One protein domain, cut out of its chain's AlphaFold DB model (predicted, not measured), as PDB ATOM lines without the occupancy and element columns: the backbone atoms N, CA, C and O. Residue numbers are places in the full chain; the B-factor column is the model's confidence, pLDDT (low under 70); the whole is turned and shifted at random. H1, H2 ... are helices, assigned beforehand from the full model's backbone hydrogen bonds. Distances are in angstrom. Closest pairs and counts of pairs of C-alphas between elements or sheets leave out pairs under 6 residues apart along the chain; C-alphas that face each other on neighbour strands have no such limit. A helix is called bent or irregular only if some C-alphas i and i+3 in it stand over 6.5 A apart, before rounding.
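This is residues 2 to 84 of the 87 residues of the protein "Globin-like protein (inferred by orthology to a C. elegans protein)" of Anisakis simplex (UniProt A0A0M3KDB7). One long helix, H4, makes the longest axis; H3 folds back along it as a helical hairpin, and H2 crosses its later part steeply. The short H1 is loosely placed beside H2, near H4. The printed part has 83 residues with four named helices, H1, H2, H3 and H4 in chain order, no named strand, and the class all helix. It is compact, with a radius of gyration of the C-alphas of 13.1 A, yet elongated, spanning 40 by 26 by 19 A.

Begin with H4, residues 59 to 82. H3, residues 39 to 52, touches it at a shallow tilt of 23 degrees, opposite ways, a helical hairpin; the closest C-alphas are those of Trp 40 and Ser 73, 5.4 A apart. H2, residues 14 to 30, touches residues 72 to 80 of H4 at a steep tilt of 60 degrees, the same way; look at the C-alphas of Arg 22 and Cys 76, the closest, 6.0 A apart. H1, residues 2 to 9, is close to H2 but not clearly touching, at a shallow tilt of 16 degrees, opposite ways; its Leu 7 and Phe 17 have the closest C-alphas, 6.3 A. H1 is also close to H4 but not clearly touching, with the C-alphas of Ala 8 and Leu 68 closest at 7.7 A, and only just about perpendicular at 73 degrees. H3 is apart from H1 and H2. Each O i to N i+4 pair is within hydrogen-bond range in H1, H2 and H4, against 7 of 10 in H3.

Find C-alpha 59 at (119.253, 111.296, 110.016); from there H4 runs 34.7 A to C-alpha 82 at (147.150, 106.166, 90.030). H2 is 24.2 A long, H3 20.0 A. H3 is neither bent nor irregular, but only just: C-alphas 41 and 44 are 6.2 A apart. H1 begins at C-alpha 2, (121.403, 101.294, 89.869).

The C-alphas of Pro 56 and Gly 84, the two farthest apart, are 40.5 A apart. The printed part has no cut; the link H1 to H2 is tight, the other two short. Mean pLDDT of the printed part is 97.1, and no printed residue is under 70.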
ATOM      1  N   LEU A   2     120.876 102.663  89.670       92.50
ATOM      2  CA  LEU A   2     121.403 101.294  89.869       92.50
ATOM      3  C   LEU A   2     122.776 101.248  90.573       92.50
ATOM      4  O   LEU A   2     122.942 100.469  91.499       92.50
ATOM      5  N   ALA A   3     123.718 102.119  90.196       95.19
ATOM      6  CA  ALA A   3     125.038 102.175  90.834       95.19
ATOM      7  C   ALA A   3     124.978 102.509  92.337       95.19
ATOM      8  O   ALA A   3     125.726 101.926  93.111       95.19
ATOM      9  N   CYS A   4     124.065 103.386  92.770       96.81
ATOM     10  CA  CYS A   4     123.890 103.711  94.189       96.81
ATOM     11  C   CYS A   4     123.348 102.509  94.974       96.81
ATOM     12  O   CYS A   4     123.827 102.234  96.067       96.81
ATOM     13  N   HIS A   5     122.389 101.768  94.405       96.19
ATOM     14  CA  HIS A   5     121.895 100.531  95.020       96.19
ATOM     15  C   HIS A   5     122.996  99.476  95.129       96.19
ATOM     16  O   HIS A   5     123.143  98.869  96.179       96.19
ATOM     17  N   ALA A   6     123.789  99.301  94.069       97.25
ATOM     18  CA  ALA A   6     124.897  98.357  94.075       97.25
ATOM     19  C   ALA A   6     125.938  98.731  95.144       97.25
ATOM     20  O   ALA A   6     126.345  97.878  95.919       97.25
ATOM     21  N   LEU A   7     126.326 100.009  95.241       97.25
ATOM     22  CA  LEU A   7     127.265 100.478  96.267       97.25
ATOM     23  C   LEU A   7     126.770 100.207  97.693       97.25
ATOM     24  O   LEU A   7     127.572  99.807  98.530       97.25
ATOM     25  N   ALA A   8     125.476 100.401  97.961       96.50
ATOM     26  CA  ALA A   8     124.893 100.090  99.265       96.50
ATOM     27  C   ALA A   8     124.897  98.579  99.562       96.50
ATOM     28  O   ALA A   8     125.249  98.180 100.664       96.50
ATOM     29  N   ASP A   9     124.555  97.744  98.577       97.06
ATOM     30  CA  ASP A   9     124.526  96.278  98.717       97.06
ATOM     31  C   ASP A   9     125.923  95.680  98.966       97.06
ATOM     32  O   ASP A   9     126.080  94.710  99.699       97.06
ATOM     33  N   MET A  10     126.962  96.298  98.398       96.00
ATOM     34  CA  MET A  10     128.348  95.832  98.513       96.00
ATOM     35  C   MET A  10     129.106  96.441  99.700       96.00
ATOM     36  O   MET A  10     130.300  96.185  99.834       96.00
ATOM     37  N   GLN A  11     128.473  97.261 100.547       89.50
ATOM     38  CA  GLN A  11     129.174  97.984 101.617       89.50
ATOM     39  C   GLN A  11     129.891  97.037 102.602       89.50
ATOM     40  O   GLN A  11     130.977  97.358 103.087       89.50
ATOM     41  N   ASP A  12     129.328  95.849 102.832       94.06
ATOM     42  CA  ASP A  12     129.898  94.819 103.712       94.06
ATOM     43  C   ASP A  12     130.975  93.946 103.031       94.06
ATOM     44  O   ASP A  12     131.596  93.102 103.681       94.06
ATOM     45  N   ASP A  13     131.255  94.168 101.742       97.69
ATOM     46  CA  ASP A  13     132.383  93.586 101.010       97.69
ATOM     47  C   ASP A  13     133.315  94.700 100.495       97.69
ATOM     48  O   ASP A  13     133.203  95.158  99.349       97.69
ATOM     49  N   PRO A  14     134.303  95.118 101.311       95.69
ATOM     50  CA  PRO A  14     135.208  96.209 100.961       95.69
ATOM     51  C   PRO A  14     135.985  95.973  99.663       95.69
ATOM     52  O   PRO A  14     136.390  96.932  99.001       95.69
ATOM     53  N   SER A  15     136.242  94.713  99.302       97.56
ATOM     54  CA  SER A  15     137.008  94.387  98.100       97.56
ATOM     55  C   SER A  15     136.186  94.645  96.839       97.56
ATOM     56  O   SER A  15     136.656  95.331  95.924       97.56
ATOM     57  N   THR A  16     134.933  94.189  96.840       98.12
ATOM     58  CA  THR A  16     133.991  94.382  95.740       98.12
ATOM     59  C   THR A  16     133.546  95.838  95.646       98.12
ATOM     60  O   THR A  16     133.557  96.398  94.549       98.12
ATOM     61  N   PHE A  17     133.276  96.498  96.779       98.38
ATOM     62  CA  PHE A  17     132.957  97.929  96.820       98.38
ATOM     63  C   PHE A  17     134.035  98.758  96.116       98.38
ATOM     64  O   PHE A  17     133.746  99.512  95.187       98.38
ATOM     65  N   LYS A  18     135.305  98.570  96.497       98.38
ATOM     66  CA  LYS A  18     136.422  99.310  95.898       98.38
ATOM     67  C   LYS A  18     136.609  98.993  94.419       98.38
ATOM     68  O   LYS A  18     136.870  99.897  93.630       98.38
ATOM     69  N   ALA A  19     136.485  97.723  94.031       98.44
ATOM     70  CA  ALA A  19     136.575  97.331  92.628       98.44
ATOM     71  C   ALA A  19     135.493  98.012  91.780       98.44
ATOM     72  O   ALA A  19     135.800  98.540  90.712       98.44
ATOM     73  N   TYR A  20     134.258  98.069  92.281       98.31
ATOM     74  CA  TYR A  20     133.167  98.746  91.597       98.31
ATOM     75  C   TYR A  20     133.375 100.264  91.524       98.31
ATOM     76  O   TYR A  20     133.172 100.842  90.461       98.31
ATOM     77  N   SER A  21     133.853 100.908  92.595       98.19
ATOM     78  CA  SER A  21     134.199 102.340  92.581       98.19
ATOM     79  C   SER A  21     135.226 102.675  91.495       98.19
ATOM     80  O   SER A  21     135.040 103.621  90.730       98.19
ATOM     81  N   ARG A  22     136.275 101.855  91.353       98.56
ATOM     82  CA  ARG A  22     137.275 102.020  90.285       98.56
ATOM     83  C   ARG A  22     136.694 101.782  88.894       98.56
ATOM     84  O   ARG A  22     136.964 102.559  87.987       98.56
ATOM     85  N   GLU A  23     135.835 100.781  88.729       98.06
ATOM     86  CA  GLU A  23     135.155 100.538  87.451       98.06
ATOM     87  C   GLU A  23     134.203 101.689  87.074       98.06
ATOM     88  O   GLU A  23     134.058 102.012  85.894       98.06
ATOM     89  N   ILE A  24     133.593 102.371  88.053       97.56
ATOM     90  CA  ILE A  24     132.840 103.602  87.795       97.56
ATOM     91  C   ILE A  24     133.762 104.675  87.203       97.56
ATOM     92  O   ILE A  24     133.396 105.253  86.178       97.56
ATOM     93  N   ILE A  25     134.949 104.910  87.771       98.06
ATOM     94  CA  ILE A  25     135.948 105.826  87.186       98.06
ATOM     95  C   ILE A  25     136.316 105.399  85.765       98.06
ATOM     96  O   ILE A  25     136.194 106.196  84.831       98.06
ATOM     97  N   ASP A  26     136.709 104.140  85.583       98.00
ATOM     98  CA  ASP A  26     137.175 103.633  84.294       98.00
ATOM     99  C   ASP A  26     136.089 103.781  83.224       98.00
ATOM    100  O   ASP A  26     136.369 104.182  82.094       98.00
ATOM    101  N   ARG A  27     134.820 103.544  83.575       97.19
ATOM    102  CA  ARG A  27     133.689 103.764  82.672       97.19
ATOM    103  C   ARG A  27     133.529 105.231  82.271       97.19
ATOM    104  O   ARG A  27     133.275 105.484  81.093       97.19
ATOM    105  N   HIS A  28     133.661 106.178  83.203       96.44
ATOM    106  CA  HIS A  28     133.574 107.608  82.882       96.44
ATOM    107  C   HIS A  28     134.689 108.013  81.911       96.44
ATOM    108  O   HIS A  28     134.406 108.610  80.872       96.44
ATOM    109  N   LEU A  29     135.923 107.581  82.178       96.56
ATOM    110  CA  LEU A  29     137.069 107.846  81.306       96.56
ATOM    111  C   LEU A  29     136.905 107.200  79.921       96.56
ATOM    112  O   LEU A  29     137.124 107.866  78.909       96.56
ATOM    113  N   ARG A  30     136.443 105.941  79.842       97.62
ATOM    114  CA  ARG A  30     136.158 105.250  78.564       97.62
ATOM    115  C   ARG A  30     135.081 105.955  77.734       97.62
ATOM    116  O   ARG A  30     135.094 105.849  76.513       97.62
ATOM    117  N   MET A  31     134.165 106.675  78.379       97.38
ATOM    118  CA  MET A  31     133.142 107.499  77.722       97.38
ATOM    119  C   MET A  31     133.597 108.944  77.452       97.38
ATOM    120  O   MET A  31     132.788 109.759  77.015       97.38
ATOM    121  N   ASN A  32     134.874 109.262  77.692       96.19
ATOM    122  CA  ASN A  32     135.451 110.603  77.588       96.19
ATOM    123  C   ASN A  32     134.746 111.651  78.473       96.19
ATOM    124  O   ASN A  32     134.624 112.819  78.105       96.19
ATOM    125  N   ILE A  33     134.265 111.223  79.644       95.81
ATOM    126  CA  ILE A  33     133.681 112.093  80.663       95.81
ATOM    127  C   ILE A  33     134.752 112.369  81.713       95.81
ATOM    128  O   ILE A  33     135.159 111.470  82.450       95.81
ATOM    129  N   HIS A  34     135.172 113.628  81.794       92.81
ATOM    130  CA  HIS A  34     136.155 114.108  82.760       92.81
ATOM    131  C   HIS A  34     135.447 115.017  83.753       92.81
ATOM    132  O   HIS A  34     134.941 116.075  83.383       92.81
ATOM    133  N   LEU A  35     135.361 114.567  84.999       94.00
ATOM    134  CA  LEU A  35     134.726 115.312  86.080       94.00
ATOM    135  C   LEU A  35     135.789 116.059  86.883       94.00
ATOM    136  O   LEU A  35     136.909 115.568  87.037       94.00
ATOM    137  N   GLU A  36     135.434 117.219  87.434       96.19
ATOM    138  CA  GLU A  36     136.281 117.837  88.451       96.19
ATOM    139  C   GLU A  36     136.379 116.906  89.671       96.19
ATOM    140  O   GLU A  36     135.352 116.372  90.101       96.19
ATOM    141  N   PRO A  37     137.565 116.736  90.285       95.88
ATOM    142  CA  PRO A  37     137.749 115.795  91.390       95.88
ATOM    143  C   PRO A  37     136.758 115.982  92.544       95.88
ATOM    144  O   PRO A  37     136.209 115.019  93.076       95.88
ATOM    145  N   LYS A  38     136.438 117.239  92.874       96.50
ATOM    146  CA  LYS A  38     135.480 117.575  93.934       96.50
ATOM    147  C   LYS A  38     134.075 117.004  93.690       96.50
ATOM    148  O   LYS A  38     133.368 116.710  94.651       96.50
ATOM    149  N   TRP A  39     133.672 116.790  92.433       97.38
ATOM    150  CA  TRP A  39     132.328 116.306  92.102       97.38
ATOM    151  C   TRP A  39     132.079 114.862  92.540       97.38
ATOM    152  O   TRP A  39     130.925 114.505  92.774       97.38
ATOM    153  N   TRP A  40     133.127 114.051  92.722       96.50
ATOM    154  CA  TRP A  40     132.981 112.707  93.293       96.50
ATOM    155  C   TRP A  40     132.446 112.745  94.727       96.50
ATOM    156  O   TRP A  40     131.648 111.887  95.097       96.50
ATOM    157  N   ASN A  41     132.825 113.777  95.489       95.56
ATOM    158  CA  ASN A  41     132.345 114.016  96.846       95.56
ATOM    159  C   ASN A  41     131.016 114.795  96.858       95.56
ATOM    160  O   ASN A  41     130.085 114.408  97.563       95.56
ATOM    161  N   ASP A  42     130.897 115.851  96.042       97.00
ATOM    162  CA  ASP A  42     129.699 116.710  96.000       97.00
ATOM    163  C   ASP A  42     128.425 115.926  95.600       97.00
ATOM    164  O   ASP A  42     127.319 116.262  96.031       97.00
ATOM    165  N   PHE A  43     128.565 114.849  94.812       97.38
ATOM    166  CA  PHE A  43     127.451 114.001  94.362       97.38
ATOM    167  C   PHE A  43     126.558 113.502  95.506       97.38
ATOM    168  O   PHE A  43     125.342 113.415  95.344       97.38
ATOM    169  N   TRP A  44     127.132 113.173  96.663       97.88
ATOM    170  CA  TRP A  44     126.397 112.501  97.737       97.88
ATOM    171  C   TRP A  44     125.376 113.402  98.416       97.88
ATOM    172  O   TRP A  44     124.291 112.939  98.770       97.88
ATOM    173  N   GLN A  45     125.673 114.697  98.526       96.94
ATOM    174  CA  GLN A  45     124.692 115.664  99.001       96.94
ATOM    175  C   GLN A  45     123.539 115.805  97.997       96.94
ATOM    176  O   GLN A  45     122.378 115.719  98.387       96.94
ATOM    177  N   ILE A  46     123.852 115.914  96.701       97.19
ATOM    178  CA  ILE A  46     122.844 115.991  95.628       97.19
ATOM    179  C   ILE A  46     121.966 114.730  95.619       97.19
ATOM    180  O   ILE A  46     120.755 114.795  95.405       97.19
ATOM    181  N   PHE A  47     122.563 113.564  95.867       97.81
ATOM    182  CA  PHE A  47     121.840 112.303  95.946       97.81
ATOM    183  C   PHE A  47     120.870 112.267  97.134       97.81
ATOM    184  O   PHE A  47     119.731 111.832  96.969       97.81
ATOM    185  N   LEU A  48     121.281 112.763  98.303       97.75
ATOM    186  CA  LEU A  48     120.403 112.885  99.469       97.75
ATOM    187  C   LEU A  48     119.243 113.851  99.221       97.75
ATOM    188  O   LEU A  48     118.097 113.483  99.472       97.75
ATOM    189  N   GLU A  49     119.521 115.027  98.656       97.00
ATOM    190  CA  GLU A  49     118.490 115.995  98.257       97.00
ATOM    191  C   GLU A  49     117.489 115.352  97.281       97.00
ATOM    192  O   GLU A  49     116.277 115.508  97.422       97.00
ATOM    193  N   PHE A  50     117.972 114.543  96.329       97.00
ATOM    194  CA  PHE A  50     117.105 113.767  95.444       97.00
ATOM    195  C   PHE A  50     116.245 112.743  96.199       97.00
ATOM    196  O   PHE A  50     115.052 112.639  95.902       97.00
ATOM    197  N   LEU A  51     116.803 111.986  97.150       97.19
ATOM    198  CA  LEU A  51     116.045 111.000  97.930       97.19
ATOM    199  C   LEU A  51     114.924 111.661  98.741       97.19
ATOM    200  O   LEU A  51     113.812 111.136  98.769       97.19
ATOM    201  N   GLU A  52     115.174 112.845  99.301       97.31
ATOM    202  CA  GLU A  52     114.164 113.632 100.015       97.31
ATOM    203  C   GLU A  52     112.984 114.037  99.115       97.31
ATOM    204  O   GLU A  52     111.848 114.124  99.582       97.31
ATOM    205  N   THR A  53     113.196 114.187  97.799       97.62
ATOM    206  CA  THR A  53     112.088 114.395  96.843       97.62
ATOM    207  C   THR A  53     111.203 113.160  96.641       97.62
ATOM    208  O   THR A  53     110.131 113.264  96.041       97.62
ATOM    209  N   LYS A  54     111.655 111.975  97.072       96.25
ATOM    210  CA  LYS A  54     110.946 110.690  96.920       96.25
ATOM    211  C   LYS A  54     110.288 110.215  98.206       96.25
ATOM    212  O   LYS A  54     109.367 109.405  98.141       96.25
ATOM    213  N   GLY A  55     110.724 110.729  99.348       96.06
ATOM    214  CA  GLY A  55     110.161 110.427 100.652       96.06
ATOM    215  C   GLY A  55     111.062 110.933 101.776       96.06
ATOM    216  O   GLY A  55     112.184 111.364 101.519       96.06
ATOM    217  N   PRO A  56     110.587 110.892 103.030       95.75
ATOM    218  CA  PRO A  56     111.406 111.270 104.170       95.75
ATOM    219  C   PRO A  56     112.627 110.347 104.289       95.75
ATOM    220  O   PRO A  56     112.505 109.127 104.201       95.75
ATOM    221  N   VAL A  57     113.792 110.947 104.526       97.06
ATOM    222  CA  VAL A  57     115.051 110.252 104.819       97.06
ATOM    223  C   VAL A  57     115.460 110.637 106.234       97.06
ATOM    224  O   VAL A  57     115.614 111.825 106.524       97.06
ATOM    225  N   ASP A  58     115.601 109.658 107.124       97.75
ATOM    226  CA  ASP A  58     116.004 109.922 108.506       97.75
ATOM    227  C   ASP A  58     117.500 110.265 108.630       97.75
ATOM    228  O   ASP A  58     118.309 110.029 107.725       97.75
ATOM    229  N   ASP A  59     117.880 110.841 109.771       97.88
ATOM    230  CA  ASP A  59     119.253 111.296 110.016       97.88
ATOM    231  C   ASP A  59     120.270 110.146 110.015       97.88
ATOM    232  O   ASP A  59     121.424 110.334 109.621       97.88
ATOM    233  N   ALA A  60     119.849 108.942 110.418       97.94
ATOM    234  CA  ALA A  60     120.701 107.758 110.405       97.94
ATOM    235  C   ALA A  60     121.054 107.353 108.967       97.94
ATOM    236  O   ALA A  60     122.225 107.141 108.648       97.94
ATOM    237  N   THR A  61     120.059 107.331 108.084       97.06
ATOM    238  CA  THR A  61     120.206 107.031 106.660       97.06
ATOM    239  C   THR A  61     121.026 108.109 105.958       97.06
ATOM    240  O   THR A  61     121.920 107.784 105.177       97.06
ATOM    241  N   LYS A  62     120.798 109.393 106.272       98.00
ATOM    242  CA  LYS A  62     121.628 110.502 105.765       98.00
ATOM    243  C   LYS A  62     123.095 110.302 106.118       98.00
ATOM    244  O   LYS A  62     123.958 110.361 105.245       98.00
ATOM    245  N   LYS A  63     123.374 110.026 107.393       98.12
ATOM    246  CA  LYS A  63     124.734 109.788 107.875       98.12
ATOM    247  C   LYS A  63     125.377 108.585 107.182       98.12
ATOM    248  O   LYS A  63     126.523 108.695 106.757       98.12
ATOM    249  N   ALA A  64     124.641 107.484 107.023       97.69
ATOM    250  CA  ALA A  64     125.132 106.284 106.349       97.69
ATOM    251  C   ALA A  64     125.518 106.559 104.885       97.69
ATOM    252  O   ALA A  64     126.601 106.170 104.453       97.69
ATOM    253  N   TRP A  65     124.691 107.298 104.139       97.81
ATOM    254  CA  TRP A  65     125.016 107.687 102.762       97.81
ATOM    255  C   TRP A  65     126.231 108.605 102.664       97.81
ATOM    256  O   TRP A  65     127.030 108.442 101.745       97.81
ATOM    257  N   LEU A  66     126.397 109.554 103.590       97.88
ATOM    258  CA  LEU A  66     127.578 110.425 103.610       97.88
ATOM    259  C   LEU A  66     128.856 109.646 103.940       97.88
ATOM    260  O   LEU A  66     129.904 109.907 103.352       97.88
ATOM    261  N   GLU A  67     128.779 108.675 104.848       97.50
ATOM    262  CA  GLU A  67     129.910 107.810 105.185       97.50
ATOM    263  C   GLU A  67     130.299 106.898 104.016       97.50
ATOM    264  O   GLU A  67     131.469 106.867 103.625       97.50
ATOM    265  N   LEU A  68     129.320 106.228 103.399       97.88
ATOM    266  CA  LEU A  68     129.520 105.451 102.173       97.88
ATOM    267  C   LEU A  68     130.107 106.332 101.068       97.88
ATOM    268  O   LEU A  68     131.077 105.957 100.407       97.88
ATOM    269  N   GLY A  69     129.548 107.526 100.891       97.88
ATOM    270  CA  GLY A  69     129.965 108.455  99.860       97.88
ATOM    271  C   GLY A  69     131.392 108.951 100.030       97.88
ATOM    272  O   GLY A  69     132.141 109.044  99.053       97.88
ATOM    273  N   LYS A  70     131.820 109.170 101.275       97.94
ATOM    274  CA  LYS A  70     133.216 109.458 101.587       97.94
ATOM    275  C   LYS A  70     134.133 108.303 101.180       97.94
ATOM    276  O   LYS A  70     135.121 108.541 100.492       97.94
ATOM    277  N   GLN A  71     133.803 107.069 101.564       97.94
ATOM    278  CA  GLN A  71     134.613 105.889 101.222       97.94
ATOM    279  C   GLN A  71     134.721 105.691  99.706       97.94
ATOM    280  O   GLN A  71     135.800 105.408  99.187       97.94
ATOM    281  N   PHE A  72     133.608 105.880  98.993       98.31
ATOM    282  CA  PHE A  72     133.576 105.852  97.535       98.31
ATOM    283  C   PHE A  72     134.489 106.926  96.932       98.31
ATOM    284  O   PHE A  72     135.312 106.625  96.070       98.31
ATOM    285  N   SER A  73     134.359 108.170  97.395       98.06
ATOM    286  CA  SER A  73     135.110 109.307  96.858       98.06
ATOM    287  C   SER A  73     136.608 109.142  97.089       98.06
ATOM    288  O   SER A  73     137.387 109.326  96.160       98.06
ATOM    289  N   ASP A  74     137.011 108.726  98.292       98.31
ATOM    290  CA  ASP A  74     138.415 108.485  98.629       98.31
ATOM    291  C   ASP A  74     139.041 107.428  97.692       98.31
ATOM    292  O   ASP A  74     140.148 107.625  97.185       98.31
ATOM    293  N   GLU A  75     138.326 106.334  97.398       98.38
ATOM    294  CA  GLU A  75     138.790 105.296  96.464       98.38
ATOM    295  C   GLU A  75     138.860 105.805  95.014       98.38
ATOM    296  O   GLU A  75     139.842 105.558  94.312       98.38
ATOM    297  N   CYS A  76     137.849 106.552  94.571       98.25
ATOM    298  CA  CYS A  76     137.796 107.165  93.245       98.25
ATOM    299  C   CYS A  76     138.981 108.110  92.996       98.25
ATOM    300  O   CYS A  76     139.660 108.003  91.974       98.25
ATOM    301  N   LEU A  77     139.267 109.003  93.946       98.31
ATOM    302  CA  LEU A  77     140.367 109.965  93.849       98.31
ATOM    303  C   LEU A  77     141.733 109.274  93.919       98.31
ATOM    304  O   LEU A  77     142.647 109.625  93.169       98.31
ATOM    305  N   ALA A  78     141.875 108.242  94.756       98.56
ATOM    306  CA  ALA A  78     143.085 107.426  94.792       98.56
ATOM    307  C   ALA A  78     143.342 106.719  93.450       98.56
ATOM    308  O   ALA A  78     144.478 106.680  92.974       98.56
ATOM    309  N   HIS A  79     142.295 106.195  92.811       98.44
ATOM    310  CA  HIS A  79     142.412 105.546  91.506       98.44
ATOM    311  C   HIS A  79     142.739 106.535  90.387       98.44
ATOM    312  O   HIS A  79     143.664 106.293  89.614       98.44
ATOM    313  N   LEU A  80     142.076 107.694  90.347       98.25
ATOM    314  CA  LEU A  80     142.404 108.770  89.403       98.25
ATOM    315  C   LEU A  80     143.866 109.210  89.523       98.25
ATOM    316  O   LEU A  80     144.558 109.327  88.510       98.25
ATOM    317  N   LYS A  81     144.372 109.358  90.753       98.31
ATOM    318  CA  LYS A  81     145.789 109.633  91.009       98.31
ATOM    319  C   LYS A  81     146.701 108.560  90.410       98.31
ATOM    320  O   LYS A  81     147.688 108.901  89.759       98.31
ATOM    321  N   ASN A  82     146.375 107.279  90.593       98.25
ATOM    322  CA  ASN A  82     147.150 106.166  90.030       98.25
ATOM    323  C   ASN A  82     147.139 106.154  88.493       98.25
ATOM    324  O   ASN A  82     148.113 105.727  87.878       98.25
ATOM    325  N   LEU A  83     146.066 106.653  87.878       97.19
ATOM    326  CA  LEU A  83     145.935 106.808  86.427       97.19
ATOM    327  C   LEU A  83     146.578 108.096  85.879       97.19
ATOM    328  O   LEU A  83     146.515 108.337  84.673       97.19
ATOM    329  N   GLY A  84     147.170 108.941  86.732       97.06
ATOM    330  CA  GLY A  84     147.728 110.236  86.328       97.06
ATOM    331  C   GLY A  84     146.669 111.266  85.917       97.06
ATOM    332  O   GLY A  84     146.980 112.200  85.180       97.06
TER     333      GLY A  84